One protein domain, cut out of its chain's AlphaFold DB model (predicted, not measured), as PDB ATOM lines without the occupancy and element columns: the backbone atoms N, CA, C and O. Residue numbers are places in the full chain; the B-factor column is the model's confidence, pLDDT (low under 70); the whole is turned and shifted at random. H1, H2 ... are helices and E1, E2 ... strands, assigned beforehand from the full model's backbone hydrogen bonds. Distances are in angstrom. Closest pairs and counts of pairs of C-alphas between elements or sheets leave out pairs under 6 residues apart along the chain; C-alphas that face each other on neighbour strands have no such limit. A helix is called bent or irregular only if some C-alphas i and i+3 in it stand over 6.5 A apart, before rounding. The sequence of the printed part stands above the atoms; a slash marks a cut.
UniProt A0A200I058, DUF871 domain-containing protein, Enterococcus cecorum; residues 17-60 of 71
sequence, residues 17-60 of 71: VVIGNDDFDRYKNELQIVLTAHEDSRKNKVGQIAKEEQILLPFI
ATOM      1  N   VAL A  17     334.277 182.988 218.739       98.44
ATOM      2  CA  VAL A  17     333.551 184.149 218.221       98.44
ATOM      3  C   VAL A  17     334.562 185.270 218.032       98.44
ATOM      4  O   VAL A  17     335.236 185.666 218.987       98.44
ATOM      5  N   VAL A  18     334.664 185.771 216.806       98.69
ATOM      6  CA  VAL A  18     335.654 186.777 216.415       98.69
ATOM      7  C   VAL A  18     334.977 187.970 215.750       98.69
ATOM      8  O   VAL A  18     333.903 187.834 215.163       98.69
ATOM      9  N   ILE A  19     335.604 189.138 215.838       98.50
ATOM     10  CA  ILE A  19     335.154 190.363 215.173       98.50
ATOM     11  C   ILE A  19     336.298 190.983 214.371       98.50
ATOM     12  O   ILE A  19     337.431 191.011 214.846       98.50
ATOM     13  N   GLY A  20     336.024 191.486 213.168       98.44
ATOM     14  CA  GLY A  20     337.037 192.194 212.384       98.44
ATOM     15  C   GLY A  20     337.475 193.501 213.045       98.44
ATOM     16  O   GLY A  20     336.626 194.314 213.420       98.44
ATOM     17  N   ASN A  21     338.783 193.696 213.199       98.44
ATOM     18  CA  ASN A  21     339.368 194.879 213.830       98.44
ATOM     19  C   ASN A  21     339.630 196.006 212.816       98.44
ATOM     20  O   ASN A  21     339.188 195.945 211.666       98.44
ATOM     21  N   ASP A  22     340.280 197.074 213.271       98.19
ATOM     22  CA  ASP A  22     340.561 198.271 212.476       98.19
ATOM     23  C   ASP A  22     341.418 197.988 211.227       98.19
ATOM     24  O   ASP A  22     341.286 198.717 210.245       98.19
ATOM     25  N   ASP A  23     342.190 196.896 211.218       97.88
ATOM     26  CA  ASP A  23     343.037 196.480 210.093       97.88
ATOM     27  C   ASP A  23     342.285 195.620 209.059       97.88
ATOM     28  O   ASP A  23     342.873 195.158 208.078       97.88
ATOM     29  N   PHE A  24     340.981 195.375 209.257       97.62
ATOM     30  CA  PHE A  24     340.176 194.531 208.367       97.62
ATOM     31  C   PHE A  24     339.343 195.309 207.334       97.62
ATOM     32  O   PHE A  24     338.382 194.775 206.774       97.62
ATOM     33  N   ASP A  25     339.708 196.561 207.051       93.94
ATOM     34  CA  ASP A  25     339.111 197.416 206.018       93.94
ATOM     35  C   ASP A  25     337.566 197.379 206.019       93.94
ATOM     36  O   ASP A  25     336.901 197.710 207.002       93.94
ATOM     37  N   ARG A  26     336.974 196.940 204.902       96.00
ATOM     38  CA  ARG A  26     335.526 196.833 204.693       96.00
ATOM     39  C   ARG A  26     334.847 195.786 205.586       96.00
ATOM     40  O   ARG A  26     333.628 195.811 205.690       96.00
ATOM     41  N   TYR A  27     335.620 194.878 206.184       97.06
ATOM     42  CA  TYR A  27     335.161 193.823 207.095       97.06
ATOM     43  C   TYR A  27     335.326 194.216 208.570       97.06
ATOM     44  O   TYR A  27     335.030 193.422 209.467       97.06
ATOM     45  N   LYS A  28     335.782 195.445 208.851       97.75
ATOM     46  CA  LYS A  28     335.803 195.995 210.204       97.75
ATOM     47  C   LYS A  28     334.418 195.869 210.843       97.75
ATOM     48  O   LYS A  28     333.406 196.273 210.271       97.75
ATOM     49  N   ASN A  29     334.401 195.376 212.077       97.56
ATOM     50  CA  ASN A  29     333.219 195.091 212.889       97.56
ATOM     51  C   ASN A  29     332.308 193.967 212.361       97.56
ATOM     52  O   ASN A  29     331.206 193.790 212.882       97.56
ATOM     53  N   GLU A  30     332.744 193.184 211.372       98.25
ATOM     54  CA  GLU A  30     332.029 191.973 210.977       98.25
ATOM     55  C   GLU A  30     332.220 190.876 212.034       98.25
ATOM     56  O   GLU A  30     333.350 190.537 212.389       98.25
ATOM     57  N   LEU A  31     331.114 190.329 212.547       98.12
ATOM     58  CA  LEU A  31     331.104 189.250 213.536       98.12
ATOM     59  C   LEU A  31     331.078 187.886 212.837       98.12
ATOM     60  O   LEU A  31     330.249 187.655 211.957       98.12
ATOM     61  N   GLN A  32     331.936 186.963 213.266       98.38
ATOM     62  CA  GLN A  32     332.068 185.628 212.682       98.38
ATOM     63  C   GLN A  32     332.157 184.551 213.775       98.38
ATOM     64  O   GLN A  32     332.585 184.815 214.901       98.38
ATOM     65  N   ILE A  33     331.779 183.317 213.427       98.38
ATOM     66  CA  ILE A  33     332.030 182.114 214.234       98.38
ATOM     67  C   ILE A  33     333.015 181.236 213.466       98.38
ATOM     68  O   ILE A  33     332.829 180.965 212.280       98.38
ATOM     69  N   VAL A  34     334.063 180.783 214.142       98.44
ATOM     70  CA  VAL A  34     335.121 179.975 213.537       98.44
ATOM     71  C   VAL A  34     334.672 178.518 213.409       98.44
ATOM     72  O   VAL A  34     334.397 177.857 214.407       98.44
ATOM     73  N   LEU A  35     334.619 178.004 212.175       97.88
ATOM     74  CA  LEU A  35     334.281 176.602 211.867       97.88
ATOM     75  C   LEU A  35     335.492 175.749 211.458       97.88
ATOM     76  O   LEU A  35     335.405 174.524 211.431       97.88
ATOM     77  N   THR A  36     336.627 176.386 211.184       97.44
ATOM     78  CA  THR A  36     337.904 175.734 210.873       97.44
ATOM     79  C   THR A  36     339.003 176.530 211.554       97.44
ATOM     80  O   THR A  36     339.006 177.757 211.449       97.44
ATOM     81  N   ALA A  37     339.912 175.859 212.261       98.00
ATOM     82  CA  ALA A  37     340.986 176.542 212.974       98.00
ATOM     83  C   ALA A  37     341.895 177.320 212.007       98.00
ATOM     84  O   ALA A  37     342.228 176.812 210.937       98.00
ATOM     85  N   HIS A  38     342.256 178.552 212.370       98.19
ATOM     86  CA  HIS A  38     343.113 179.430 211.565       98.19
ATOM     87  C   HIS A  38     343.675 180.586 212.400       98.19
ATOM     88  O   HIS A  38     343.208 180.850 213.504       98.19
ATOM     89  N   GLU A  39     344.638 181.308 211.836       98.06
ATOM     90  CA  GLU A  39     345.184 182.553 212.380       98.06
ATOM     91  C   GLU A  39     344.807 183.721 211.457       98.06
ATOM     92  O   GLU A  39     344.853 183.586 210.233       98.06
ATOM     93  N   ASP A  40     344.412 184.861 212.026       97.81
ATOM     94  CA  ASP A  40     344.211 186.113 211.285       97.81
ATOM     95  C   ASP A  40     344.346 187.304 212.244       97.81
ATOM     96  O   ASP A  40     343.477 187.528 213.086       97.81
ATOM     97  N   SER A  41     345.424 188.080 212.117       97.94
ATOM     98  CA  SER A  41     345.689 189.237 212.986       97.94
ATOM     99  C   SER A  41     344.688 190.383 212.807       97.94
ATOM    100  O   SER A  41     344.609 191.268 213.657       97.94
ATOM    101  N   ARG A  42     343.893 190.370 211.730       98.31
ATOM    102  CA  ARG A  42     342.857 191.378 211.448       98.31
ATOM    103  C   ARG A  42     341.534 191.078 212.161       98.31
ATOM    104  O   ARG A  42     340.537 191.769 211.957       98.31
ATOM    105  N   LYS A  43     341.481 190.028 212.985       98.50
ATOM    106  CA  LYS A  43     340.304 189.643 213.770       98.50
ATOM    107  C   LYS A  43     340.659 189.622 215.246       98.50
ATOM    108  O   LYS A  43     341.729 189.161 215.601       98.50
ATOM    109  N   ASN A  44     339.737 190.038 216.104       98.50
ATOM    110  CA  ASN A  44     339.875 189.930 217.552       98.50
ATOM    111  C   ASN A  44     338.957 188.825 218.074       98.50
ATOM    112  O   ASN A  44     337.769 188.806 217.734       98.50
ATOM    113  N   LYS A  45     339.460 187.930 218.930       98.50
ATOM    114  CA  LYS A  45     338.604 186.985 219.660       98.50
ATOM    115  C   LYS A  45     337.821 187.714 220.748       98.50
ATOM    116  O   LYS A  45     338.397 188.378 221.597       98.50
ATOM    117  N   VAL A  46     336.497 187.553 220.747       98.06
ATOM    118  CA  VAL A  46     335.583 188.220 221.698       98.06
ATOM    119  C   VAL A  46     334.732 187.245 222.508       98.06
ATOM    120  O   VAL A  46     334.012 187.646 223.421       98.06
ATOM    121  N   GLY A  47     334.803 185.952 222.199       97.69
ATOM    122  CA  GLY A  47     334.097 184.925 222.947       97.69
ATOM    123  C   GLY A  47     334.323 183.531 222.387       97.69
ATOM    124  O   GLY A  47     335.117 183.321 221.470       97.69
ATOM    125  N   GLN A  48     333.601 182.573 222.954       97.94
ATOM    126  CA  GLN A  48     333.601 181.187 222.513       97.94
ATOM    127  C   GLN A  48     332.225 180.575 222.792       97.94
ATOM    128  O   GLN A  48     331.651 180.793 223.859       97.94
ATOM    129  N   ILE A  49     331.697 179.819 221.830       98.19
ATOM    130  CA  ILE A  49     330.482 179.022 222.000       98.19
ATOM    131  C   ILE A  49     330.754 177.928 223.034       98.19
ATOM    132  O   ILE A  49     331.765 177.221 222.930       98.19
ATOM    133  N   ALA A  50     329.851 177.784 224.009       97.88
ATOM    134  CA  ALA A  50     329.952 176.767 225.051       97.88
ATOM    135  C   ALA A  50     330.148 175.380 224.425       97.88
ATOM    136  O   ALA A  50     329.536 175.059 223.404       97.88
ATOM    137  N   LYS A  51     331.030 174.562 225.006       97.38
ATOM    138  CA  LYS A  51     331.502 173.333 224.355       97.38
ATOM    139  C   LYS A  51     330.357 172.371 224.033       97.38
ATOM    140  O   LYS A  51     330.350 171.761 222.969       97.38
ATOM    141  N   GLU A  52     329.383 172.291 224.928       97.69
ATOM    142  CA  GLU A  52     328.157 171.507 224.812       97.69
ATOM    143  C   GLU A  52     327.181 172.031 223.741       97.69
ATOM    144  O   GLU A  52     326.403 171.255 223.193       97.69
ATOM    145  N   GLU A  53     327.248 173.317 223.386       97.50
ATOM    146  CA  GLU A  53     326.397 173.944 222.364       97.50
ATOM    147  C   GLU A  53     327.044 173.944 220.972       97.50
ATOM    148  O   GLU A  53     326.364 174.182 219.976       97.50
ATOM    149  N   GLN A  54     328.340 173.627 220.859       97.94
ATOM    150  CA  GLN A  54     329.044 173.561 219.569       97.94
ATOM    151  C   GLN A  54     328.422 172.546 218.598       97.94
ATOM    152  O   GLN A  54     328.528 172.718 217.386       97.94
ATOM    153  N   ILE A  55     327.710 171.537 219.114       97.31
ATOM    154  CA  ILE A  55     326.933 170.584 218.306       97.31
ATOM    155  C   ILE A  55     325.843 171.265 217.460       97.31
ATOM    156  O   ILE A  55     325.407 170.698 216.465       97.31
ATOM    157  N   LEU A  56     325.420 172.484 217.817       97.62
ATOM    158  CA  LEU A  56     324.414 173.256 217.085       97.62
ATOM    159  C   LEU A  56     324.983 173.966 215.848       97.62
ATOM    160  O   LEU A  56     324.227 174.303 214.941       97.62
ATOM    161  N   LEU A  57     326.299 174.197 215.785       97.75
ATOM    162  CA  LEU A  57     326.919 174.988 214.716       97.75
ATOM    163  C   LEU A  57     326.708 174.407 213.305       97.75
ATOM    164  O   LEU A  57     326.388 175.188 212.410       97.75
ATOM    165  N   PRO A  58     326.773 173.080 213.071       97.38
ATOM    166  CA  PRO A  58     326.449 172.496 211.765       97.38
ATOM    167  C   PRO A  58     324.997 172.718 211.307       97.38
ATOM    168  O   PRO A  58     324.706 172.609 210.117       97.38
ATOM    169  N   PHE A  59     324.074 173.036 212.221       97.56
ATOM    170  CA  PHE A  59     322.674 173.319 211.886       97.56
ATOM    171  C   PHE A  59     322.456 174.761 211.396       97.56
ATOM    172  O   PHE A  59     321.369 175.083 210.915       97.56
ATOM    173  N   ILE A  60     323.472 175.627 211.484       97.12
ATOM    174  CA  ILE A  60     323.441 176.977 210.912       97.12
ATOM    175  C   ILE A  60     323.743 176.867 209.414       97.12
ATOM    176  O   ILE A  60     324.892 176.759 208.994       97.12
TER     177      ILE A  60
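Overview. This is residues 17 to 60 of the 71 residues of the protein "DUF871 domain-containing protein" of Enterococcus cecorum (UniProt A0A200I058). A small three-stranded sheet makes the middle of an elongated domain, with short, irregular helices H1 and H2 near opposite ends of its long axis. The link of residues 34 to 42 swings out in a wide loop from E2 to E3. The printed part has 44 residues, with E1, H1, E2, E3 and H2 along the chain; the sheet's order is E2, E1, E3, antiparallel, and the class is mixed, helices and strands. It is only just loose, close to compact, with a radius of gyration of the C-alphas of 11.5 A and spans of 33 by 17 by 16 A.

Arrangement. Begin at E1, residues 17 to 20, the inner strand between the edge strands E2, residues 31 to 33, and E3, residues 43 to 48. E1 and E3 are antiparallel at 160 degrees; look for N 19 and O 44, 2.9 A apart. E2 and E1 are antiparallel at 143 degrees, with N 32 and O 18 at 2.9 A. H1, residues 22 to 27, is on the sheet but only grazes it; its C-alpha closest to E3 is that of Phe 24, 7.3 A from that of Lys 43. H2, residues 54 to 59, is not on the sheet and is apart from E1, E2 and H1. No O i to N i+4 pair is within hydrogen-bond range in H1 or H2, 0 of 2 each; O i to N i+3 pairs are within range in 1 of 3 and 2 of 3.

Along the chain. Find C-alpha 17 at (333.551, 184.149, 218.221), where E1 begins its 10.5 A. E2 runs 7.2 A, and E3 13.9 A from C-alpha 43 at (340.304, 189.643, 213.770). H1 spans 8.8 A and is irregular, with C-alphas 23 and 26 at 9.3 A. H2 spans 10.0 A to C-alpha 59 at (322.674, 173.319, 211.886) and is only just irregular, with C-alphas 55 and 58 at 6.8 A.

Size, cuts and confidence. The two C-alphas farthest apart are those of Asp 25 and Glu 52, 33.8 A. The printed part has no cut and no long link. Mean pLDDT of the printed part is 97.8, and no printed residue is under 70.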